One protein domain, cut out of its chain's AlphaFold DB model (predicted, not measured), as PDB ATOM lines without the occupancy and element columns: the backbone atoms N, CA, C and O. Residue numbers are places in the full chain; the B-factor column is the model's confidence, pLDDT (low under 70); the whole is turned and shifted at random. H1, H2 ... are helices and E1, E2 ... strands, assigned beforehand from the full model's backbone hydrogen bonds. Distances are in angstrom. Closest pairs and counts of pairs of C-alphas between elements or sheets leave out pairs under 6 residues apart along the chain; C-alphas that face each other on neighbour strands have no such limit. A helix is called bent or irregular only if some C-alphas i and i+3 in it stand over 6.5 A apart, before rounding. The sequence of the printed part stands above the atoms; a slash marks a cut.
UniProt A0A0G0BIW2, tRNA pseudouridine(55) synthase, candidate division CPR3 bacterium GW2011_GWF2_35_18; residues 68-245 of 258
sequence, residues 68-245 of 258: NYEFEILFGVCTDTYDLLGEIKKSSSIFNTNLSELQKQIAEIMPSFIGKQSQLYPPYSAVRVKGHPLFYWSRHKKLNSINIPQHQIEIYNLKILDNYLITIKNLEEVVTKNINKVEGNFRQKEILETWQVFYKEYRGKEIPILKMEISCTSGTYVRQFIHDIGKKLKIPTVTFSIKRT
ATOM      1  N   ASN A  68     315.353 194.020 260.318       98.62
ATOM      2  CA  ASN A  68     316.477 194.928 260.531       98.62
ATOM      3  C   ASN A  68     316.554 195.917 259.373       98.62
ATOM      4  O   ASN A  68     316.388 195.529 258.211       98.62
ATOM      5  N   TYR A  69     316.809 197.182 259.686       98.81
ATOM      6  CA  TYR A  69     316.950 198.237 258.694       98.81
ATOM      7  C   TYR A  69     318.145 199.124 259.014       98.81
ATOM      8  O   TYR A  69     318.357 199.486 260.166       98.81
ATOM      9  N   GLU A  70     318.842 199.543 257.967       98.81
ATOM     10  CA  GLU A  70     319.655 200.757 257.966       98.81
ATOM     11  C   GLU A  70     318.862 201.867 257.279       98.81
ATOM     12  O   GLU A  70     318.223 201.631 256.250       98.81
ATOM     13  N   PHE A  71     318.885 203.075 257.822       98.81
ATOM     14  CA  PHE A  71     318.168 204.209 257.250       98.81
ATOM     15  C   PHE A  71     318.882 205.521 257.549       98.81
ATOM     16  O   PHE A  71     319.689 205.616 258.473       98.81
ATOM     17  N   GLU A  72     318.558 206.531 256.755       98.75
ATOM     18  CA  GLU A  72     319.090 207.880 256.887       98.75
ATOM     19  C   GLU A  72     317.947 208.868 257.100       98.75
ATOM     20  O   GLU A  72     316.920 208.826 256.413       98.75
ATOM     21  N   ILE A  73     318.139 209.760 258.065       98.50
ATOM     22  CA  ILE A  73     317.224 210.843 258.405       98.50
ATOM     23  C   ILE A  73     317.794 212.130 257.830       98.50
ATOM     24  O   ILE A  73     318.908 212.495 258.189       98.50
ATOM     25  N   LEU A  74     317.024 212.833 257.005       97.62
ATOM     26  CA  LEU A  74     317.313 214.213 256.620       97.62
ATOM     27  C   LEU A  74     316.509 215.147 257.529       97.62
ATOM     28  O   LEU A  74     315.289 215.006 257.650       97.62
ATOM     29  N   PHE A  75     317.189 216.088 258.180       96.31
ATOM     30  CA  PHE A  75     316.569 217.041 259.104       96.31
ATOM     31  C   PHE A  75     316.231 218.360 258.399       96.31
ATOM     32  O   PHE A  75     316.726 218.660 257.322       96.31
ATOM     33  N   GLY A  76     315.366 219.173 258.997       94.75
ATOM     34  CA  GLY A  76     314.989 220.486 258.471       94.75
ATOM     35  C   GLY A  76     313.920 220.469 257.375       94.75
ATOM     36  O   GLY A  76     313.477 221.537 256.962       94.75
ATOM     37  N   VAL A  77     313.440 219.298 256.947       96.12
ATOM     38  CA  VAL A  77     312.341 219.157 255.981       96.12
ATOM     39  C   VAL A  77     311.454 217.962 256.327       96.12
ATOM     40  O   VAL A  77     311.929 216.952 256.827       96.12
ATOM     41  N   CYS A  78     310.151 218.083 256.087       97.25
ATOM     42  CA  CYS A  78     309.147 217.038 256.280       97.25
ATOM     43  C   CYS A  78     308.179 217.025 255.090       97.25
ATOM     44  O   CYS A  78     307.755 218.084 254.614       97.25
ATOM     45  N   THR A  79     307.804 215.829 254.640       97.94
ATOM     46  CA  THR A  79     306.881 215.597 253.519       97.94
ATOM     47  C   THR A  79     305.585 214.926 253.978       97.94
ATOM     48  O   THR A  79     305.488 214.443 255.106       97.94
ATOM     49  N   ASP A  80     304.566 214.858 253.119       96.44
ATOM     50  CA  ASP A  80     303.304 214.168 253.435       96.44
ATOM     51  C   ASP A  80     303.402 212.637 253.493       96.44
ATOM     52  O   ASP A  80     302.590 211.987 254.156       96.44
ATOM     53  N   THR A  81     304.390 212.050 252.819       96.50
ATOM     54  CA  THR A  81     304.672 210.604 252.833       96.50
ATOM     55  C   THR A  81     305.669 210.199 253.921       96.50
ATOM     56  O   THR A  81     305.866 208.999 254.140       96.50
ATOM     57  N   TYR A  82     306.286 211.175 254.598       98.12
ATOM     58  CA  TYR A  82     307.433 211.014 255.502       98.12
ATOM     59  C   TYR A  82     308.687 210.430 254.830       98.12
ATOM     60  O   TYR A  82     309.587 209.919 255.503       98.12
ATOM     61  N   ASP A  83     308.772 210.527 253.504       98.12
ATOM     62  CA  ASP A  83     309.937 210.151 252.709       98.12
ATOM     63  C   ASP A  83     310.170 211.117 251.530       98.12
ATOM     64  O   ASP A  83     309.380 212.038 251.305       98.12
ATOM     65  N   LEU A  84     311.270 210.947 250.788       97.75
ATOM     66  CA  LEU A  84     311.622 211.831 249.664       97.75
ATOM     67  C   LEU A  84     310.616 211.808 248.496       97.75
ATOM     68  O   LEU A  84     310.665 212.684 247.638       97.75
ATOM     69  N   LEU A  85     309.705 210.830 248.449       97.19
ATOM     70  CA  LEU A  85     308.693 210.680 247.398       97.19
ATOM     71  C   LEU A  85     307.365 211.369 247.768       97.19
ATOM     72  O   LEU A  85     306.301 210.975 247.284       97.19
ATOM     73  N   GLY A  86     307.416 212.365 248.652       96.75
ATOM     74  CA  GLY A  86     306.268 213.153 249.087       96.75
ATOM     75  C   GLY A  86     306.431 214.642 248.821       96.75
ATOM     76  O   GLY A  86     307.537 215.145 248.630       96.75
ATOM     77  N   GLU A  87     305.306 215.348 248.849       97.19
ATOM     78  CA  GLU A  87     305.267 216.807 248.768       97.19
ATOM     79  C   GLU A  87     305.787 217.400 250.077       97.19
ATOM     80  O   GLU A  87     305.367 216.967 251.157       97.19
ATOM     81  N   ILE A  88     306.631 218.430 250.001       97.44
ATOM     82  CA  ILE A  88     307.093 219.145 251.196       97.44
ATOM     83  C   ILE A  88     305.897 219.800 251.900       97.44
ATOM     84  O   ILE A  88     305.081 220.487 251.285       97.44
ATOM     85  N   LYS A  89     305.789 219.580 253.215       95.31
ATOM     86  CA  LYS A  89     304.768 220.194 254.084       95.31
ATOM     87  C   LYS A  89     305.343 221.196 255.064       95.31
ATOM     88  O   LYS A  89     304.649 222.133 255.446       95.31
ATOM     89  N   LYS A  90     306.586 220.994 255.491       92.50
ATOM     90  CA  LYS A  90     307.262 221.894 256.418       92.50
ATOM     91  C   LYS A  90     308.760 221.850 256.167       92.50
ATOM     92  O   LYS A  90     309.328 220.765 256.087       92.50
ATOM     93  N   SER A  91     309.380 223.015 256.117       91.38
ATOM     94  CA  SER A  91     310.827 223.199 256.175       91.38
ATOM     95  C   SER A  91     311.180 224.146 257.321       91.38
ATOM     96  O   SER A  91     310.311 224.808 257.894       91.38
ATOM     97  N   SER A  92     312.446 224.156 257.720       86.31
ATOM     98  CA  SER A  92     312.959 225.059 258.751       86.31
ATOM     99  C   SER A  92     314.452 225.294 258.579       86.31
ATOM    100  O   SER A  92     315.161 224.405 258.111       86.31
ATOM    101  N   SER A  93     314.929 226.440 259.062       68.88
ATOM    102  CA  SER A  93     316.285 226.965 258.862       68.88
ATOM    103  C   SER A  93     317.417 226.267 259.636       68.88
ATOM    104  O   SER A  93     318.315 226.928 260.147       68.88
ATOM    105  N   ILE A  94     317.410 224.936 259.732       66.00
ATOM    106  CA  ILE A  94     318.309 224.133 260.592       66.00
ATOM    107  C   ILE A  94     319.663 223.854 259.888       66.00
ATOM    108  O   ILE A  94     320.299 222.824 260.056       66.00
ATOM    109  N   PHE A  95     320.139 224.789 259.064       64.56
ATOM    110  CA  PHE A  95     321.275 224.562 258.153       64.56
ATOM    111  C   PHE A  95     322.660 224.753 258.787       64.56
ATOM    112  O   PHE A  95     323.663 224.483 258.143       64.56
ATOM    113  N   ASN A  96     322.720 225.201 260.045       63.19
ATOM    114  CA  ASN A  96     323.968 225.441 260.781       63.19
ATOM    115  C   ASN A  96     324.074 224.568 262.041       63.19
ATOM    116  O   ASN A  96     324.690 224.960 263.035       63.19
ATOM    117  N   THR A  97     323.419 223.410 262.055       69.50
ATOM    118  CA  THR A  97     323.445 222.541 263.230       69.50
ATOM    119  C   THR A  97     324.783 221.828 263.338       69.50
ATOM    120  O   THR A  97     325.210 221.123 262.426       69.50
ATOM    121  N   ASN A  98     325.426 221.978 264.494       86.62
ATOM    122  CA  ASN A  98     326.583 221.180 264.864       86.62
ATOM    123  C   ASN A  98     326.175 219.696 264.897       86.62
ATOM    124  O   ASN A  98     325.331 219.302 265.704       86.62
ATOM    125  N   LEU A  99     326.769 218.877 264.024       91.44
ATOM    126  CA  LEU A  99     326.441 217.453 263.908       91.44
ATOM    127  C   LEU A  99     326.621 216.695 265.229       91.44
ATOM    128  O   LEU A  99     325.803 215.835 265.550       91.44
ATOM    129  N   SER A 100     327.636 217.046 266.027       91.81
ATOM    130  CA  SER A 100     327.858 216.405 267.330       91.81
ATOM    131  C   SER A 100     326.735 216.715 268.318       91.81
ATOM    132  O   SER A 100     326.337 215.847 269.089       91.81
ATOM    133  N   GLU A 101     326.182 217.927 268.265       92.19
ATOM    134  CA  GLU A 101     325.072 218.335 269.122       92.19
ATOM    135  C   GLU A 101     323.778 217.636 268.703       92.19
ATOM    136  O   GLU A 101     323.077 217.068 269.536       92.19
ATOM    137  N   LEU A 102     323.506 217.570 267.396       91.62
ATOM    138  CA  LEU A 102     322.371 216.808 266.871       91.62
ATOM    139  C   LEU A 102     322.458 215.327 267.257       91.62
ATOM    140  O   LEU A 102     321.467 214.730 267.681       91.62
ATOM    141  N   GLN A 103     323.647 214.732 267.137       94.75
ATOM    142  CA  GLN A 103     323.886 213.351 267.537       94.75
ATOM    143  C   GLN A 103     323.610 213.143 269.032       94.75
ATOM    144  O   GLN A 103     322.966 212.154 269.385       94.75
ATOM    145  N   LYS A 104     324.054 214.063 269.901       95.19
ATOM    146  CA  LYS A 104     323.782 214.013 271.347       95.19
ATOM    147  C   LYS A 104     322.287 214.086 271.646       95.19
ATOM    148  O   LYS A 104     321.775 213.204 272.327       95.19
ATOM    149  N   GLN A 105     321.573 215.047 271.063       94.62
ATOM    150  CA  GLN A 105     320.122 215.194 271.248       94.62
ATOM    151  C   GLN A 105     319.354 213.936 270.825       94.62
ATOM    152  O   GLN A 105     318.384 213.533 271.467       94.62
ATOM    153  N   ILE A 106     319.797 213.278 269.750       95.50
ATOM    154  CA  ILE A 106     319.200 212.017 269.304       95.50
ATOM    155  C   ILE A 106     319.528 210.889 270.281       95.50
ATOM    156  O   ILE A 106     318.626 210.141 270.660       95.50
ATOM    157  N   ALA A 107     320.779 210.791 270.732       96.62
ATOM    158  CA  ALA A 107     321.192 209.803 271.723       96.62
ATOM    159  C   ALA A 107     320.402 209.927 273.039       96.62
ATOM    160  O   ALA A 107     320.047 208.907 273.625       96.62
ATOM    161  N   GLU A 108     320.052 211.143 273.463       97.38
ATOM    162  CA  GLU A 108     319.239 211.392 274.661       97.38
ATOM    163  C   GLU A 108     317.797 210.876 274.533       97.38
ATOM    164  O   GLU A 108     317.242 210.337 275.492       97.38
ATOM    165  N   ILE A 109     317.176 210.989 273.352       97.38
ATOM    166  CA  ILE A 109     315.792 210.526 273.145       97.38
ATOM    167  C   ILE A 109     315.696 209.048 272.742       97.38
ATOM    168  O   ILE A 109     314.625 208.453 272.901       97.38
ATOM    169  N   MET A 110     316.775 208.444 272.232       97.06
ATOM    170  CA  MET A 110     316.811 207.050 271.766       97.06
ATOM    171  C   MET A 110     316.283 206.028 272.789       97.06
ATOM    172  O   MET A 110     315.464 205.197 272.385       97.06
ATOM    173  N   PRO A 111     316.652 206.077 274.088       97.69
ATOM    174  CA  PRO A 111     316.148 205.132 275.085       97.69
ATOM    175  C   PRO A 111     314.621 205.101 275.175       97.69
ATOM    176  O   PRO A 111     314.041 204.039 275.370       97.69
ATOM    177  N   SER A 112     313.955 206.240 274.949       97.19
ATOM    178  CA  SER A 112     312.489 206.335 275.008       97.19
ATOM    179  C   SER A 112     311.762 205.607 273.872       97.19
ATOM    180  O   SER A 112     310.541 205.475 273.923       97.19
ATOM    181  N   PHE A 113     312.492 205.162 272.844       97.44
ATOM    182  CA  PHE A 113     311.949 204.379 271.740       97.44
ATOM    183  C   PHE A 113     312.229 202.878 271.867       97.44
ATOM    184  O   PHE A 113     311.637 202.107 271.118       97.44
ATOM    185  N   ILE A 114     313.132 202.442 272.747       98.19
ATOM    186  CA  ILE A 114     313.460 201.019 272.904       98.19
ATOM    187  C   ILE A 114     312.352 200.331 273.712       98.19
ATOM    188  O   ILE A 114     311.847 200.874 274.691       98.19
ATOM    189  N   GLY A 115     311.979 199.118 273.306       98.44
ATOM    190  CA  GLY A 115     310.913 198.330 273.920       98.44
ATOM    191  C   GLY A 115     309.562 198.474 273.220       98.44
ATOM    192  O   GLY A 115     309.465 198.914 272.068       98.44
ATOM    193  N   LYS A 116     308.511 198.011 273.908       98.25
ATOM    194  CA  LYS A 116     307.137 197.969 273.390       98.25
ATOM    195  C   LYS A 116     306.504 199.355 273.409       98.25
ATOM    196  O   LYS A 116     306.540 200.037 274.429       98.25
ATOM    197  N   GLN A 117     305.877 199.744 272.302       97.12
ATOM    198  CA  GLN A 117     305.191 201.028 272.186       97.12
ATOM    199  C   GLN A 117     304.081 201.003 271.133       97.12
ATOM    200  O   GLN A 117     304.058 200.167 270.228       97.12
ATOM    201  N   SER A 118     303.184 201.983 271.236       97.44
ATOM    202  CA  SER A 118     302.153 202.238 270.234       97.44
ATOM    203  C   SER A 118     302.688 203.163 269.142       97.44
ATOM    204  O   SER A 118     303.179 204.251 269.441       97.44
ATOM    205  N   GLN A 119     302.563 202.761 267.878       97.88
ATOM    206  CA  GLN A 119     302.954 203.558 266.718       97.88
ATOM    207  C   GLN A 119     301.740 203.852 265.827       97.88
ATOM    208  O   GLN A 119     300.971 202.954 265.471       97.88
ATOM    209  N   LEU A 120     301.578 205.119 265.431       97.19
ATOM    210  CA  LEU A 120     300.612 205.515 264.401       97.19
ATOM    211  C   LEU A 120     301.011 204.940 263.041       97.19
ATOM    212  O   LEU A 120     302.185 204.876 262.697       97.19
ATOM    213  N   TYR A 121     300.042 204.567 262.218       96.88
ATOM    214  CA  TYR A 121     300.365 204.284 260.821       96.88
ATOM    215  C   TYR A 121     300.707 205.586 260.077       96.88
ATOM    216  O   TYR A 121     300.019 206.590 260.270       96.88
ATOM    217  N   PRO A 122     301.712 205.601 259.183       96.44
ATOM    218  CA  PRO A 122     301.972 206.791 258.392       96.44
ATOM    219  C   PRO A 122     300.802 207.052 257.426       96.44
ATOM    220  O   PRO A 122     300.168 206.093 256.952       96.44
ATOM    221  N   PRO A 123     300.539 208.326 257.068       95.06
ATOM    222  CA  PRO A 123     299.416 208.698 256.203       95.06
ATOM    223  C   PRO A 123     299.428 207.993 254.842       95.06
ATOM    224  O   PRO A 123     298.384 207.668 254.276       95.06
ATOM    225  N   TYR A 124     300.615 207.704 254.310       94.50
ATOM    226  CA  TYR A 124     300.792 206.891 253.111       94.50
ATOM    227  C   TYR A 124     301.173 205.458 253.485       94.50
ATOM    228  O   TYR A 124     302.348 205.075 253.484       94.50
ATOM    229  N   SER A 125     300.154 204.657 253.803       93.81
ATOM    230  CA  SER A 125     300.268 203.217 254.052       93.81
ATOM    231  C   SER A 125     299.059 202.447 253.512       93.81
ATOM    232  O   SER A 125     298.004 203.012 253.212       93.81
ATOM    233  N   ALA A 126     299.218 201.131 253.360       92.12
ATOM    234  CA  ALA A 126     298.179 200.238 252.843       92.12
ATOM    235  C   ALA A 126     297.129 199.825 253.893       92.12
ATOM    236  O   ALA A 126     296.223 199.055 253.570       92.12
ATOM    237  N   VAL A 127     297.248 200.307 255.135       93.88
ATOM    238  CA  VAL A 127     296.302 200.002 256.214       93.88
ATOM    239  C   VAL A 127     294.936 200.572 255.881       93.88
ATOM    240  O   VAL A 127     294.832 201.723 255.469       93.88
ATOM    241  N   ARG A 128     293.892 199.753 256.026       94.38
ATOM    242  CA  ARG A 128     292.526 200.129 255.664       94.38
ATOM    243  C   ARG A 128     291.787 200.745 256.843       94.38
ATOM    244  O   ARG A 128     291.775 200.190 257.935       94.38
ATOM    245  N   VAL A 129     291.114 201.855 256.572       94.69
ATOM    246  CA  VAL A 129     290.212 202.561 257.480       94.69
ATOM    247  C   VAL A 129     288.930 202.841 256.706       94.69
ATOM    248  O   VAL A 129     288.987 203.381 255.601       94.69
ATOM    249  N   LYS A 130     287.779 202.432 257.258       93.69
ATOM    250  CA  LYS A 130     286.460 202.562 256.604       93.69
ATOM    251  C   LYS A 130     286.475 202.048 255.149       93.69
ATOM    252  O   LYS A 130     286.085 202.747 254.223       93.69
ATOM    253  N   GLY A 131     287.017 200.846 254.938       94.19
ATOM    254  CA  GLY A 131     287.069 200.183 253.625       94.19
ATOM    255  C   GLY A 131     288.203 200.625 252.688       94.19
ATOM    256  O   GLY A 131     288.596 199.839 251.824       94.19
ATOM    257  N   HIS A 132     288.811 201.798 252.892       95.00
ATOM    258  CA  HIS A 132     289.849 202.350 252.010       95.00
ATOM    259  C   HIS A 132     291.235 202.406 252.678       95.00
ATOM    260  O   HIS A 132     291.317 202.648 253.881       95.00
ATOM    261  N   PRO A 133     292.341 202.205 251.937       95.12
ATOM    262  CA  PRO A 133     293.693 202.331 252.487       95.12
ATOM    263  C   PRO A 133     294.030 203.780 252.887       95.12
ATOM    264  O   PRO A 133     293.526 204.716 252.276       95.12
ATOM    265  N   LEU A 134     294.921 204.000 253.859       95.44
ATOM    266  CA  LEU A 134     295.307 205.345 254.320       95.44
ATOM    267  C   LEU A 134     295.826 206.243 253.188       95.44
ATOM    268  O   LEU A 134     295.417 207.400 253.096       95.44
ATOM    269  N   PHE A 135     296.605 205.702 252.245       92.44
ATOM    270  CA  PHE A 135     297.056 206.488 251.089       92.44
ATOM    271  C   PHE A 135     295.898 207.013 250.217       92.44
ATOM    272  O   PHE A 135     296.055 208.040 249.561       92.44
ATOM    273  N   TYR A 136     294.737 206.341 250.189       94.44
ATOM    274  CA  TYR A 136     293.555 206.834 249.474       94.44
ATOM    275  C   TYR A 136     293.026 208.105 250.140       94.44
ATOM    276  O   TYR A 136     292.794 209.101 249.457       94.44
ATOM    277  N   TRP A 137     292.901 208.098 251.469       95.31
ATOM    278  CA  TRP A 137     292.463 209.261 252.241       95.31
ATOM    279  C   TRP A 137     293.428 210.441 252.089       95.31
ATOM    280  O   TRP A 137     292.983 211.575 251.904       95.31
ATOM    281  N   SER A 138     294.734 210.165 252.089       92.44
ATOM    282  CA  SER A 138     295.793 211.156 251.864       92.44
ATOM    283  C   SER A 138     295.691 211.813 250.490       92.44
ATOM    284  O   SER A 138     295.638 213.039 250.399       92.44
ATOM    285  N   ARG A 139     295.555 211.013 249.424       91.00
ATOM    286  CA  ARG A 139     295.418 211.514 248.044       91.00
ATOM    287  C   ARG A 139     294.179 212.378 247.838       91.00
ATOM    288  O   ARG A 139     294.226 213.342 247.086       91.00
ATOM    289  N   HIS A 140     293.088 212.063 248.531       92.31
ATOM    290  CA  HIS A 140     291.848 212.833 248.451       92.31
ATOM    291  C   HIS A 140     291.798 214.004 249.445       92.31
ATOM    292  O   HIS A 140     290.741 214.614 249.583       92.31
ATOM    293  N   LYS A 141     292.898 214.314 250.153       92.00
ATOM    294  CA  LYS A 141     292.972 215.370 251.183       92.00
ATOM    295  C   LYS A 141     291.906 215.220 252.284       92.00
ATOM    296  O   LYS A 141     291.416 216.200 252.833       92.00
ATOM    297  N   LYS A 142     291.551 213.974 252.621       93.94
ATOM    298  CA  LYS A 142     290.493 213.613 253.585       93.94
ATOM    299  C   LYS A 142     291.024 212.955 254.863       93.94
ATOM    300  O   LYS A 142     290.233 212.411 255.627       93.94
ATOM    301  N   LEU A 143     292.329 213.016 255.139       90.81
ATOM    302  CA  LEU A 143     292.905 212.462 256.378       90.81
ATOM    303  C   LEU A 143     292.244 213.018 257.644       90.81
ATOM    304  O   LEU A 143     291.951 212.248 258.546       90.81
ATOM    305  N   ASN A 144     291.918 214.313 257.677       92.12
ATOM    306  CA  ASN A 144     291.276 214.948 258.835       92.12
ATOM    307  C   ASN A 144     289.839 214.451 259.097       92.12
ATOM    308  O   ASN A 144     289.260 214.777 260.125       92.12
ATOM    309  N   SER A 145     289.248 213.675 258.177       92.06
ATOM    310  CA  SER A 145     287.919 213.065 258.345       92.06
ATOM    311  C   SER A 145     287.958 211.666 258.977       92.06
ATOM    312  O   SER A 145     286.916 211.025 259.159       92.06
ATOM    313  N   ILE A 146     289.156 211.161 259.287       94.38
ATOM    314  CA  ILE A 146     289.366 209.846 259.886       94.38
ATOM    315  C   ILE A 146     290.375 209.916 261.033       94.38
ATOM    316  O   ILE A 146     291.261 210.764 261.059       94.38
ATOM    317  N   ASN A 147     290.280 208.954 261.948       94.38
ATOM    318  CA  ASN A 147     291.329 208.715 262.930       94.38
ATOM    319  C   ASN A 147     292.338 207.735 262.334       94.38
ATOM    320  O   ASN A 147     291.967 206.640 261.901       94.38
ATOM    321  N   ILE A 148     293.610 208.131 262.305       95.31
ATOM    322  CA  ILE A 148     294.693 207.240 261.901       95.31
ATOM    323  C   ILE A 148     294.875 206.194 263.013       95.31
ATOM    324  O   ILE A 148     295.116 206.576 264.160       95.31
ATOM    325  N   PRO A 149     294.750 204.889 262.712       96.12
ATOM    326  CA  PRO A 149     294.899 203.855 263.721       96.12
ATOM    327  C   PRO A 149     296.330 203.787 264.259       96.12
ATOM    328  O   PRO A 149     297.289 204.257 263.639       96.12
ATOM    329  N   GLN A 150     296.464 203.139 265.410       96.88
ATOM    330  CA  GLN A 150     297.746 202.770 265.997       96.88
ATOM    331  C   GLN A 150     297.897 201.250 266.041       96.88
ATOM    332  O   GLN A 150     296.917 200.511 265.926       96.88
ATOM    333  N   HIS A 151     299.128 200.781 266.207       96.44
ATOM    334  CA  HIS A 151     299.443 199.376 266.429       96.44
ATOM    335  C   HIS A 151     300.639 199.232 267.365       96.44
ATOM    336  O   HIS A 151     301.442 200.153 267.508       96.44
ATOM    337  N   GLN A 152     300.740 198.071 268.007       97.94
ATOM    338  CA  GLN A 152     301.862 197.762 268.881       97.94
ATOM    339  C   GLN A 152     303.074 197.346 268.055       97.94
ATOM    340  O   GLN A 152     302.969 196.511 267.154       97.94
ATOM    341  N   ILE A 153     304.216 197.920 268.404       98.12
ATOM    342  CA  ILE A 153     305.527 197.559 267.885       98.12
ATOM    343  C   ILE A 153     306.481 197.338 269.051       98.12
ATOM    344  O   ILE A 153     306.242 197.803 270.165       98.12
ATOM    345  N   GLU A 154     307.596 196.682 268.778       98.44
ATOM    346  CA  GLU A 154     308.717 196.614 269.700       98.44
ATOM    347  C   GLU A 154     310.009 196.911 268.949       98.44
ATOM    348  O   GLU A 154     310.283 196.341 267.886       98.44
ATOM    349  N   ILE A 155     310.789 197.841 269.494       98.69
ATOM    350  CA  ILE A 155     312.126 198.155 269.004       98.69
ATOM    351  C   ILE A 155     313.120 197.481 269.940       98.69
ATOM    352  O   ILE A 155     313.231 197.837 271.110       98.69
ATOM    353  N   TYR A 156     313.848 196.506 269.415       98.38
ATOM    354  CA  TYR A 156     314.800 195.712 270.183       98.38
ATOM    355  C   TYR A 156     316.152 196.404 270.323       98.38
ATOM    356  O   TYR A 156     316.822 196.262 271.339       98.38
ATOM    357  N   ASN A 157     316.582 197.101 269.272       98.12
ATOM    358  CA  ASN A 157     317.878 197.764 269.225       98.12
ATOM    359  C   ASN A 157     317.825 198.986 268.302       98.12
ATOM    360  O   ASN A 157     317.191 198.937 267.243       98.12
ATOM    361  N   LEU A 158     318.539 200.040 268.697       98.12
ATOM    362  CA  LEU A 158     318.773 201.254 267.921       98.12
ATOM    363  C   LEU A 158     320.245 201.634 268.024       98.12
ATOM    364  O   LEU A 158     320.793 201.679 269.123       98.12
ATOM    365  N   LYS A 159     320.872 201.943 266.891       98.31
ATOM    366  CA  LYS A 159     322.263 202.404 266.842       98.31
ATOM    367  C   LYS A 159     322.390 203.596 265.912       98.31
ATOM    368  O   LYS A 159     321.808 203.604 264.831       98.31
ATOM    369  N   ILE A 160     323.178 204.580 266.328       98.25
ATOM    370  CA  ILE A 160     323.693 205.614 265.431       98.25
ATOM    371  C   ILE A 160     324.919 205.025 264.738       98.25
ATOM    372  O   ILE A 160     325.767 204.435 265.404       98.25
ATOM    373  N   LEU A 161     324.977 205.149 263.416       97.94
ATOM    374  CA  LEU A 161     326.080 204.632 262.611       97.94
ATOM    375  C   LEU A 161     327.016 205.748 262.156       97.94
ATOM    376  O   LEU A 161     328.226 205.579 262.231       97.94
ATOM    377  N   ASP A 162     326.456 206.856 261.667       97.50
ATOM    378  CA  ASP A 162     327.225 207.955 261.080       97.50
ATOM    379  C   ASP A 162     326.382 209.239 260.998       97.50
ATOM    380  O   ASP A 162     325.152 209.177 261.086       97.50
ATOM    381  N   ASN A 163     327.016 210.391 260.791       96.62
ATOM    382  CA  ASN A 163     326.357 211.636 260.399       96.62
ATOM    383  C   ASN A 163     327.223 212.464 259.453       96.62
ATOM    384  O   ASN A 163     328.447 212.419 259.487       96.62
ATOM    385  N   TYR A 164     326.565 213.240 258.599       96.19
ATOM    386  CA  TYR A 164     327.238 214.096 257.628       96.19
ATOM    387  C   TYR A 164     326.332 215.243 257.180       96.19
ATOM    388  O   TYR A 164     325.134 215.263 257.463       96.19
ATOM    389  N   LEU A 165     326.912 216.212 256.474       95.56
ATOM    390  CA  LEU A 165     326.185 217.294 255.817       95.56
ATOM    391  C   LEU A 165     326.014 216.970 254.325       95.56
ATOM    392  O   LEU A 165     326.964 216.554 253.662       95.56
ATOM    393  N   ILE A 166     324.808 217.162 253.788       96.00
ATOM    394  CA  ILE A 166     324.526 217.090 252.349       96.00
ATOM    395  C   ILE A 166     324.272 218.491 251.798       96.00
ATOM    396  O   ILE A 166     323.462 219.242 252.340       96.00
ATOM    397  N   THR A 167     324.925 218.852 250.694       96.06
ATOM    398  CA  THR A 167     324.637 220.115 250.002       96.06
ATOM    399  C   THR A 167     323.250 220.068 249.360       96.06
ATOM    400  O   THR A 167     322.807 219.016 248.895       96.06
ATOM    401  N   ILE A 168     322.574 221.216 249.248       96.00
ATOM    402  CA  ILE A 168     321.289 221.294 248.528       96.00
ATOM    403  C   ILE A 168     321.391 220.765 247.093       96.00
ATOM    404  O   ILE A 168     320.475 220.094 246.628       96.00
ATOM    405  N   LYS A 169     322.519 221.004 246.415       97.38
ATOM    406  CA  LYS A 169     322.758 220.488 245.063       97.38
ATOM    407  C   LYS A 169     322.746 218.955 245.033       97.38
ATOM    408  O   LYS A 169     322.040 218.362 244.224       97.38
ATOM    409  N   ASN A 170     323.486 218.306 245.933       98.19
ATOM    410  CA  ASN A 170     323.538 216.841 245.984       98.19
ATOM    411  C   ASN A 170     322.188 216.249 246.420       98.19
ATOM    412  O   ASN A 170     321.787 215.188 245.944       98.19
ATOM    413  N   LEU A 171     321.467 216.941 247.309       97.88
ATOM    414  CA  LEU A 171     320.116 216.557 247.705       97.88
ATOM    415  C   LEU A 171     319.149 216.590 246.512       97.88
ATOM    416  O   LEU A 171     318.391 215.638 246.334       97.88
ATOM    417  N   GLU A 172     319.194 217.644 245.694       98.31
ATOM    418  CA  GLU A 172     318.408 217.755 244.460       98.31
ATOM    419  C   GLU A 172     318.680 216.580 243.517       98.31
ATOM    420  O   GLU A 172     317.746 215.891 243.107       98.31
ATOM    421  N   GLU A 173     319.951 216.263 243.258       98.25
ATOM    422  CA  GLU A 173     320.330 215.133 242.403       98.25
ATOM    423  C   GLU A 173     319.747 213.800 242.908       98.25
ATOM    424  O   GLU A 173     319.180 213.026 242.128       98.25
ATOM    425  N   VAL A 174     319.833 213.528 244.216       98.19
ATOM    426  CA  VAL A 174     319.314 212.289 244.822       98.19
ATOM    427  C   VAL A 174     317.789 212.225 244.769       98.19
ATOM    428  O   VAL A 174     317.227 211.197 244.376       98.19
ATOM    429  N   VAL A 175     317.108 213.302 245.161       98.06
ATOM    430  CA  VAL A 175     315.642 213.357 245.208       98.06
ATOM    431  C   VAL A 175     315.064 213.246 243.801       98.06
ATOM    432  O   VAL A 175     314.227 212.373 243.565       98.06
ATOM    433  N   THR A 176     315.553 214.039 242.844       97.81
ATOM    434  CA  THR A 176     315.098 213.986 241.449       97.81
ATOM    435  C   THR A 176     315.341 212.606 240.845       97.81
ATOM    436  O   THR A 176     314.439 212.041 240.224       97.81
ATOM    437  N   LYS A 177     316.509 211.996 241.092       97.94
ATOM    438  CA  LYS A 177     316.793 210.622 240.654       97.94
ATOM    439  C   LYS A 177     315.793 209.616 241.224       97.94
ATOM    440  O   LYS A 177     315.330 208.749 240.490       97.94
ATOM    441  N   ASN A 178     315.466 209.698 242.513       97.62
ATOM    442  CA  ASN A 178     314.540 208.760 243.151       97.62
ATOM    443  C   ASN A 178     313.093 208.962 242.685       97.62
ATOM    444  O   ASN A 178     312.397 207.975 242.447       97.62
ATOM    445  N   ILE A 179     312.661 210.210 242.495       97.06
ATOM    446  CA  ILE A 179     311.340 210.521 241.937       97.06
ATOM    447  C   ILE A 179     311.232 209.993 240.505       97.06
ATOM    448  O   ILE A 179     310.223 209.389 240.166       97.06
ATOM    449  N   ASN A 180     312.269 210.135 239.678       96.50
ATOM    450  CA  ASN A 180     312.248 209.650 238.292       96.50
ATOM    451  C   ASN A 180     312.276 208.116 238.172       96.50
ATOM    452  O   ASN A 180     311.998 207.586 237.102       96.50
ATOM    453  N   LYS A 181     312.608 207.391 239.249       96.19
ATOM    454  CA  LYS A 181     312.604 205.921 239.269       96.19
ATOM    455  C   LYS A 181     311.239 205.303 239.559       96.19
ATOM    456  O   LYS A 181     311.082 204.105 239.336       96.19
ATOM    457  N   VAL A 182     310.300 206.056 240.131       95.50
ATOM    458  CA  VAL A 182     308.953 205.533 240.387       95.50
ATOM    459  C   VAL A 182     308.067 205.717 239.163       95.50
ATOM    460  O   VAL A 182     308.204 206.681 238.416       95.50
ATOM    461  N   GLU A 183     307.132 204.794 238.981       89.81
ATOM    462  CA  GLU A 183     306.212 204.777 237.844       89.81
ATOM    463  C   GLU A 183     304.761 204.690 238.317       89.81
ATOM    464  O   GLU A 183     304.452 204.140 239.378       89.81
ATOM    465  N   GLY A 184     303.845 205.195 237.492       85.56
ATOM    466  CA  GLY A 184     302.416 205.214 237.775       85.56
ATOM    467  C   GLY A 184     301.982 206.475 238.520       85.56
ATOM    468  O   GLY A 184     302.607 207.528 238.442       85.56
ATOM    469  N   ASN A 185     300.862 206.395 239.236       82.94
ATOM    470  CA  ASN A 185     300.249 207.569 239.860       82.94
ATOM    471  C   ASN A 185     300.953 207.942 241.183       82.94
ATOM    472  O   ASN A 185     300.430 207.654 242.265       82.94
ATOM    473  N   PHE A 186     302.152 208.530 241.089       85.94
ATOM    474  CA  PHE A 186     302.980 208.971 242.222       85.94
ATOM    475  C   PHE A 186     302.961 210.483 242.487       85.94
ATOM    476  O   PHE A 186     303.566 210.895 243.467       85.94
ATOM    477  N   ARG A 187     302.235 211.298 241.703       92.06
ATOM    478  CA  ARG A 187     302.244 212.780 241.808       92.06
ATOM    479  C   ARG A 187     303.641 213.390 241.604       92.06
ATOM    480  O   ARG A 187     304.040 214.317 242.301       92.06
ATOM    481  N   GLN A 188     304.436 212.810 240.700       95.31
ATOM    482  CA  GLN A 188     305.843 213.196 240.519       95.31
ATOM    483  C   GLN A 188     305.986 214.685 240.193       95.31
ATOM    484  O   GLN A 188     306.886 215.332 240.718       95.31
ATOM    485  N   LYS A 189     305.075 215.233 239.379       95.31
ATOM    486  CA  LYS A 189     305.071 216.649 239.009       95.31
ATOM    487  C   LYS A 189     304.905 217.546 240.239       95.31
ATOM    488  O   LYS A 189     305.756 218.392 240.486       95.31
ATOM    489  N   GLU A 190     303.863 217.320 241.034       95.44
ATOM    490  CA  GLU A 190     303.556 218.108 242.230       95.44
ATOM    491  C   GLU A 190     304.668 217.989 243.283       95.44
ATOM    492  O   GLU A 190     305.062 218.973 243.908       95.44
ATOM    493  N   ILE A 191     305.219 216.783 243.452       96.81
ATOM    494  CA  ILE A 191     306.350 216.544 244.351       96.81
ATOM    495  C   ILE A 191     307.560 217.373 243.902       96.81
ATOM    496  O   ILE A 191     308.104 218.131 244.710       96.81
ATOM    497  N   LEU A 192     307.957 217.268 242.628       97.44
ATOM    498  CA  LEU A 192     309.098 218.002 242.074       97.44
ATOM    499  C   LEU A 192     308.916 219.515 242.212       97.44
ATOM    500  O   LEU A 192     309.865 220.192 242.590       97.44
ATOM    501  N   GLU A 193     307.714 220.042 241.975       97.88
ATOM    502  CA  GLU A 193     307.417 221.469 242.144       97.88
ATOM    503  C   GLU A 193     307.700 221.947 243.579       97.88
ATOM    504  O   GLU A 193     308.380 222.958 243.763       97.88
ATOM    505  N   THR A 194     307.263 221.200 244.603       98.06
ATOM    506  CA  THR A 194     307.535 221.574 246.006       98.06
ATOM    507  C   THR A 194     309.022 221.507 246.364       98.06
ATOM    508  O   THR A 194     309.532 222.400 247.043       98.06
ATOM    509  N   TRP A 195     309.743 220.500 245.864       98.06
ATOM    510  CA  TRP A 195     311.188 220.374 246.068       98.06
ATOM    511  C   TRP A 195     311.978 221.480 245.364       98.06
ATOM    512  O   TRP A 195     312.913 222.025 245.942       98.06
ATOM    513  N   GLN A 196     311.566 221.884 244.162       97.94
ATOM    514  CA  GLN A 196     312.204 222.976 243.424       97.94
ATOM    515  C   GLN A 196     312.102 224.321 244.155       97.94
ATOM    516  O   GLN A 196     313.052 225.106 244.136       97.94
ATOM    517  N   VAL A 197     310.984 224.590 244.835       97.25
ATOM    518  CA  VAL A 197     310.862 225.766 245.715       97.25
ATOM    519  C   VAL A 197     311.875 225.682 246.860       97.25
ATOM    520  O   VAL A 197     312.620 226.635 247.085       97.25
ATOM    521  N   PHE A 198     311.967 224.525 247.518       96.38
ATOM    522  CA  PHE A 198     312.904 224.291 248.619       96.38
ATOM    523  C   PHE A 198     314.374 224.467 248.200       96.38
ATOM    524  O   PHE A 198     315.141 225.125 248.902       96.38
ATOM    525  N   TYR A 199     314.780 223.943 247.040       96.50
ATOM    526  CA  TYR A 199     316.159 224.088 246.557       96.50
ATOM    527  C   TYR A 199     316.532 225.538 246.258       96.50
ATOM    528  O   TYR A 199     317.658 225.953 246.530       96.50
ATOM    529  N   LYS A 200     315.588 226.322 245.724       96.12
ATOM    530  CA  LYS A 200     315.791 227.755 245.474       96.12
ATOM    531  C   LYS A 200     315.935 228.533 246.776       96.12
ATOM    532  O   LYS A 200     316.839 229.359 246.873       96.12
ATOM    533  N   GLU A 201     315.083 228.252 247.761       94.50
ATOM    534  CA  GLU A 201     315.100 228.922 249.067       94.50
ATOM    535  C   GLU A 201     316.414 228.676 249.820       94.50
ATOM    536  O   GLU A 201     316.996 229.605 250.380       94.50
ATOM    537  N   TYR A 202     316.925 227.443 249.786       93.31
ATOM    538  CA  TYR A 202     318.099 227.041 250.566       93.31
ATOM    539  C   TYR A 202     319.374 226.884 249.737       93.31
ATOM    540  O   TYR A 202     320.342 226.266 250.180       93.31
ATOM    541  N   ARG A 203     319.416 227.455 248.531       94.19
ATOM    542  CA  ARG A 203     320.544 227.317 247.604       94.19
ATOM    543  C   ARG A 203     321.890 227.602 248.285       94.19
ATOM    544  O   ARG A 203     322.076 228.629 248.932       94.19
ATOM    545  N   GLY A 204     322.846 226.689 248.100       92.38
ATOM    546  CA  GLY A 204     324.197 226.804 248.664       92.38
ATOM    547  C   GLY A 204     324.305 226.474 250.156       92.38
ATOM    548  O   GLY A 204     325.382 226.624 250.722       92.38
ATOM    549  N   LYS A 205     323.218 226.032 250.799       93.38
ATOM    550  CA  LYS A 205     323.241 225.500 252.163       93.38
ATOM    551  C   LYS A 205     323.551 224.008 252.179       93.38
ATOM    552  O   LYS A 205     323.495 223.318 251.155       93.38
ATOM    553  N   GLU A 206     323.830 223.528 253.381       93.56
ATOM    554  CA  GLU A 206     323.991 222.117 253.684       93.56
ATOM    555  C   GLU A 206     323.000 221.703 254.771       93.56
ATOM    556  O   GLU A 206     322.589 222.517 255.600       93.56
ATOM    557  N   ILE A 207     322.580 220.443 254.737       93.94
ATOM    558  CA  ILE A 207     321.585 219.881 255.646       93.94
ATOM    559  C   ILE A 207     322.186 218.677 256.364       93.94
ATOM    560  O   ILE A 207     322.808 217.840 255.708       93.94
ATOM    561  N   PRO A 208     321.980 218.531 257.680       95.75
ATOM    562  CA  PRO A 208     322.436 217.349 258.385       95.75
ATOM    563  C   PRO A 208     321.638 216.097 258.007       95.75
ATOM    564  O   PRO A 208     320.406 216.113 257.906       95.75
ATOM    565  N   ILE A 209     322.375 214.998 257.855       97.00
ATOM    566  CA  ILE A 209     321.880 213.633 257.760       97.00
ATOM    567  C   ILE A 209     322.438 212.816 258.926       97.00
ATOM    568  O   ILE A 209     323.619 212.910 259.257       97.00
ATOM    569  N   LEU A 210     321.587 211.978 259.523       97.75
ATOM    570  CA  LEU A 210     321.996 210.948 260.481       97.75
ATOM    571  C   LEU A 210     321.677 209.566 259.913       97.75
ATOM    572  O   LEU A 210     320.529 209.292 259.556       97.75
ATOM    573  N   LYS A 211     322.672 208.680 259.899       98.62
ATOM    574  CA  LYS A 211     322.519 207.269 259.559       98.62
ATOM    575  C   LYS A 211     322.333 206.437 260.825       98.62
ATOM    576  O   LYS A 211     323.095 206.556 261.786       98.62
ATOM    577  N   MET A 212     321.338 205.556 260.814       98.69
ATOM    578  CA  MET A 212     320.989 204.703 261.946       98.69
ATOM    579  C   MET A 212     320.683 203.268 261.516       98.69
ATOM    580  O   MET A 212     320.311 202.999 260.372       98.69
ATOM    581  N   GLU A 213     320.784 202.356 262.478       98.69
ATOM    582  CA  GLU A 213     320.274 200.991 262.399       98.69
ATOM    583  C   GLU A 213     319.128 200.811 263.398       98.69
ATOM    584  O   GLU A 213     319.208 201.254 264.548       98.69
ATOM    585  N   ILE A 214     318.071 200.125 262.969       98.75
ATOM    586  CA  ILE A 214     316.958 199.699 263.816       98.75
ATOM    587  C   ILE A 214     316.699 198.216 263.633       98.75
ATOM    588  O   ILE A 214     316.680 197.685 262.519       98.75
ATOM    589  N   SER A 215     316.412 197.562 264.749       98.69
ATOM    590  CA  SER A 215     315.922 196.203 264.763       98.69
ATOM    591  C   SER A 215     314.605 196.123 265.520       98.69
ATOM    592  O   SER A 215     314.526 196.530 266.678       98.69
ATOM    593  N   CYS A 216     313.564 195.625 264.860       98.50
ATOM    594  CA  CYS A 216     312.192 195.779 265.330       98.50
ATOM    595  C   CYS A 216     311.270 194.630 264.906       98.50
ATOM    596  O   CYS A 216     311.604 193.776 264.075       98.50
ATOM    597  N   THR A 217     310.084 194.606 265.504       97.81
ATOM    598  CA  THR A 217     308.985 193.720 265.116       97.81
ATOM    599  C   THR A 217     308.516 193.956 263.685       97.81
ATOM    600  O   THR A 217     308.707 195.012 263.081       97.81
ATOM    601  N   SER A 218     307.795 192.977 263.147       93.38
ATOM    602  CA  SER A 218     306.957 193.195 261.975       93.38
ATOM    603  C   SER A 218     305.955 194.331 262.162       93.38
ATOM    604  O   SER A 218     305.404 194.491 263.246       93.38
ATOM    605  N   GLY A 219     305.653 195.053 261.085       92.06
ATOM    606  CA  GLY A 219     304.664 196.134 261.101       92.06
ATOM    607  C   GLY A 219     305.248 197.500 261.449       92.06
ATOM    608  O   GLY A 219     304.663 198.490 261.046       92.06
ATOM    609  N   THR A 220     306.432 197.572 262.066       97.25
ATOM    610  CA  THR A 220     307.096 198.848 262.360       97.25
ATOM    611  C   THR A 220     307.376 199.654 261.091       97.25
ATOM    612  O   THR A 220     308.089 199.206 260.189       97.25
ATOM    613  N   TYR A 221     306.851 200.877 261.045       97.75
ATOM    614  CA  TYR A 221     307.087 201.835 259.972       97.75
ATOM    615  C   TYR A 221     308.268 202.728 260.336       97.75
ATOM    616  O   TYR A 221     308.132 203.678 261.107       97.75
ATOM    617  N   VAL A 222     309.425 202.469 259.728       98.31
ATOM    618  CA  VAL A 222     310.631 203.294 259.922       98.31
ATOM    619  C   VAL A 222     310.373 204.758 259.539       98.31
ATOM    620  O   VAL A 222     310.794 205.653 260.258       98.31
ATOM    621  N   ARG A 223     309.584 205.024 258.487       98.19
ATOM    622  CA  ARG A 223     309.181 206.394 258.113       98.19
ATOM    623  C   ARG A 223     308.433 207.124 259.235       98.19
ATOM    624  O   ARG A 223     308.691 208.294 259.493       98.19
ATOM    625  N   GLN A 224     307.526 206.424 259.923       98.25
ATOM    626  CA  GLN A 224     306.827 206.985 261.079       98.25
ATOM    627  C   GLN A 224     307.791 207.197 262.249       98.25
ATOM    628  O   GLN A 224     307.760 208.253 262.865       98.25
ATOM    629  N   PHE A 225     308.669 206.230 262.524       98.50
ATOM    630  CA  PHE A 225     309.686 206.353 263.570       98.50
ATOM    631  C   PHE A 225     310.565 207.602 263.371       98.50
ATOM    632  O   PHE A 225     310.768 208.374 264.304       98.50
ATOM    633  N   ILE A 226     311.012 207.859 262.139       98.62
ATOM    634  CA  ILE A 226     311.788 209.056 261.785       98.62
ATOM    635  C   ILE A 226     310.973 210.336 261.999       98.62
ATOM    636  O   ILE A 226     311.483 211.325 262.531       98.62
ATOM    637  N   HIS A 227     309.699 210.324 261.613       98.25
ATOM    638  CA  HIS A 227     308.795 211.440 261.866       98.25
ATOM    639  C   HIS A 227     308.583 211.691 263.374       98.25
ATOM    640  O   HIS A 227     308.524 212.841 263.811       98.25
ATOM    641  N   ASP A 228     308.514 210.635 264.185       98.06
ATOM    642  CA  ASP A 228     308.362 210.728 265.640       98.06
ATOM    643  C   ASP A 228     309.633 211.263 266.323       98.06
ATOM    644  O   ASP A 228     309.525 212.059 267.261       98.06
ATOM    645  N   ILE A 229     310.830 210.925 265.816       97.69
ATOM    646  CA  ILE A 229     312.092 211.589 266.200       97.69
ATOM    647  C   ILE A 229     311.977 213.096 265.960       97.69
ATOM    648  O   ILE A 229     312.219 213.890 266.871       97.69
ATOM    649  N   GLY A 230     311.546 213.494 264.758       96.31
ATOM    650  CA  GLY A 230     311.380 214.903 264.410       96.31
ATOM    651  C   GLY A 230     310.404 215.629 265.335       96.31
ATOM    652  O   GLY A 230     310.680 216.733 265.804       96.31
ATOM    653  N   LYS A 231     309.290 214.982 265.697       96.38
ATOM    654  CA  LYS A 231     308.334 215.517 266.678       96.38
ATOM    655  C   LYS A 231     308.954 215.739 268.055       96.38
ATOM    656  O   LYS A 231     308.742 216.810 268.621       96.38
ATOM    657  N   LYS A 232     309.710 214.771 268.587       96.50
ATOM    658  CA  LYS A 232     310.364 214.905 269.902       96.50
ATOM    659  C   LYS A 232     311.387 216.037 269.917       96.50
ATOM    660  O   LYS A 232     311.406 216.815 270.865       96.50
ATOM    661  N   LEU A 233     312.169 216.169 268.847       94.00
ATOM    662  CA  LEU A 233     313.161 217.238 268.703       94.00
ATOM    663  C   LEU A 233     312.549 218.586 268.298       94.00
ATOM    664  O   LEU A 233     313.225 219.606 268.344       94.00
ATOM    665  N   LYS A 234     311.273 218.607 267.889       94.19
ATOM    666  CA  LYS A 234     310.603 219.755 267.249       94.19
ATOM    667  C   LYS A 234     311.308 220.219 265.965       94.19
ATOM    668  O   LYS A 234     311.196 221.378 265.566       94.19
ATOM    669  N   ILE A 235     311.962 219.284 265.283       94.00
ATOM    670  CA  ILE A 235     312.692 219.480 264.033       94.00
ATOM    671  C   ILE A 235     311.958 218.709 262.928       94.00
ATOM    672  O   ILE A 235     311.695 217.521 263.098       94.00
ATOM    673  N   PRO A 236     311.596 219.329 261.790       96.19
ATOM    674  CA  PRO A 236     311.072 218.586 260.648       96.19
ATOM    675  C   PRO A 236     312.075 217.516 260.201       96.19
ATOM    676  O   PRO A 236     313.263 217.804 260.085       96.19
ATOM    677  N   THR A 237     311.605 216.299 259.951       97.38
ATOM    678  CA  THR A 237     312.435 215.191 259.470       97.38
ATOM    679  C   THR A 237     311.748 214.462 258.329       97.38
ATOM    680  O   THR A 237     310.516 214.379 258.258       97.38
ATOM    681  N   VAL A 238     312.561 213.903 257.438       98.25
ATOM    682  CA  VAL A 238     312.113 213.051 256.341       98.25
ATOM    683  C   VAL A 238     313.057 211.864 256.197       98.25
ATOM    684  O   VAL A 238     314.259 211.959 256.452       98.25
ATOM    685  N   THR A 239     312.511 210.727 255.783       98.75
ATOM    686  CA  THR A 239     313.317 209.551 255.447       98.75
ATOM    687  C   THR A 239     314.090 209.825 254.165       98.75
ATOM    688  O   THR A 239     313.477 209.929 253.103       98.75
ATOM    689  N   PHE A 240     315.415 209.923 254.261       98.69
ATOM    690  CA  PHE A 240     316.304 210.125 253.117       98.69
ATOM    691  C   PHE A 240     316.553 208.813 252.373       98.69
ATOM    692  O   PHE A 240     316.405 208.729 251.154       98.69
ATOM    693  N   SER A 241     316.865 207.755 253.117       98.62
ATOM    694  CA  SER A 241     317.043 206.414 252.571       98.62
ATOM    695  C   SER A 241     316.630 205.358 253.589       98.62
ATOM    696  O   SER A 241     316.599 205.602 254.795       98.62
ATOM    697  N   ILE A 242     316.273 204.172 253.100       98.50
ATOM    698  CA  ILE A 242     315.953 203.021 253.941       98.50
ATOM    699  C   ILE A 242     316.302 201.729 253.204       98.50
ATOM    700  O   ILE A 242     315.925 201.503 252.052       98.50
ATOM    701  N   LYS A 243     317.029 200.857 253.892       98.69
ATOM    702  CA  LYS A 243     317.499 199.566 253.407       98.69
ATOM    703  C   LYS A 243     317.152 198.501 254.435       98.69
ATOM    704  O   LYS A 243     317.677 198.519 255.543       98.69
ATOM    705  N   ARG A 244     316.292 197.550 254.073       98.69
ATOM    706  CA  ARG A 244     316.026 196.377 254.911       98.69
ATOM    707  C   ARG A 244     317.168 195.381 254.761       98.69
ATOM    708  O   ARG A 244     317.330 194.784 253.696       98.69
ATOM    709  N   THR A 245     317.953 195.223 255.818       98.62
ATOM    710  CA  THR A 245     319.155 194.383 255.838       98.62
ATOM    711  C   THR A 245     318.853 192.929 256.180       98.62
ATOM    712  O   THR A 245     319.605 192.054 255.764       98.62
TER     713      THR A 245
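Overview. This is residues 68 to 245 of the 258 residues of the protein "tRNA pseudouridine(55) synthase" of candidate division CPR3 bacterium GW2011_GWF2_35_18 (UniProt A0A0G0BIW2). A strongly twisted sheet of five strands curls round helix H5, with helix H1 running along its strands E5 and E6. A helical hairpin of H3 and H4 lies at one end, the small strand hairpin of E2 and E3 sits between H4 and H5, and the bent strand E5 reaches with E4 toward the loops that hold the short helix H2. The printed part has 178 residues, with five named helices and seven named strands in the order E1 E2 E3 H1 E4 H2 E5 H3 H4 E6 H5 E7. The large sheet has the order E4 E5 E6 E1 E7, all antiparallel, and the class is mixed, helices and strands. The whole is compact, with a radius of gyration of the C-alphas of 16.1 A and spans of 46 by 39 by 28 A.

Along the chain. E1, residues 68 to 75, begins with C-alpha 68 at (316.477, 194.928, 260.531) and is 22.2 A long. E2 is residues 77 to 79 and E3 residues 88 to 91. H1, residues 99 to 113, is 21.0 A long and irregular, but only just: C-alphas 108 and 111 are 7.0 A apart. E4, residues 115 to 120, measures 15.8 A, and H2 is residues 134 to 139. E5, residues 150 to 167, is the longest strand by residues, measures 35.8 A and bends by 96 degrees at residue 153. H3, residues 168 to 180, measures 17.9 A, and H4, residues 188 to 201, 20.2 A. E6, residues 206 to 216, is 31.1 A long, and H5, residues 222 to 233, is 16.7 A long. E7, residues 237 to 245, measures 22.2 A, bends by 56 degrees at residue 240 and ends with C-alpha 245 at (319.155, 194.383, 255.838).

Arrangement. In the large sheet, E4 and E7 are the edge strands. E1 and E7 have N 72 and O 241 at 2.9 A, within hydrogen-bond range. E6 and E1 have N 71 and O 212 at 2.9 A, and E5 and E6 have N 164 and O 209 at 3.0 A. The pairing of E5 is staggered: residues 150 to 155 pair with E4, where N 153 and O 117 are 2.9 A apart, and residues 155 to 167 with E6. E6, H5 and E7 form a split strand-helix-strand unit, two strands running the same way with E1 between them, and its crossover is right-handed. The closest C-alphas of H5 and E7 are those of Gly 230 and Thr 237, 5.1 A apart. H1 is on the sheet at a height of 8.7 A, over E5 and E6, and on the local plane stands at 4 degrees to E5, along the strands. Residues 105 to 109 of H1 touch residues 229 to 233 of H5; the closest C-alphas, of Gln 105 and Leu 233, are 7.7 A apart, and the lines stand at 70.1 degrees, only just about perpendicular. With H3 on one face of the sheet and H5 on the other, there are three layers. H3 and H4 touch as a helical hairpin, opposite ways at a shallow tilt of 2 degrees, with the C-alphas of Ile 168 and Tyr 199 closest at 6.2 A. E2 and E3 form an antiparallel hairpin, with N 78 and O 90 at 2.8 A; the closest C-alphas of E3 and H4, of Ile 88 and Thr 194, are 5.7 A apart. H2 is not on the large sheet and is apart from H1, H3, H4 and H5. In H2, H3, H4 and H5 every O i to N i+4 pair is within hydrogen-bond range; in H1, 8 of 11 are.

Size, cuts and confidence. The two C-alphas farthest apart, of Asn 98 and Gly 131, are 46.1 A apart, while those of Asn 68 and Thr 245 are 5.4 A apart. The printed part has no cut. The link from E4 to H2, residues 121 to 133, is long, and in it residues 128 to 129 pair antiparallel with residues 132 to 133. The mean pLDDT of the printed part is 95.1, and residues 93 to 97 are under 70.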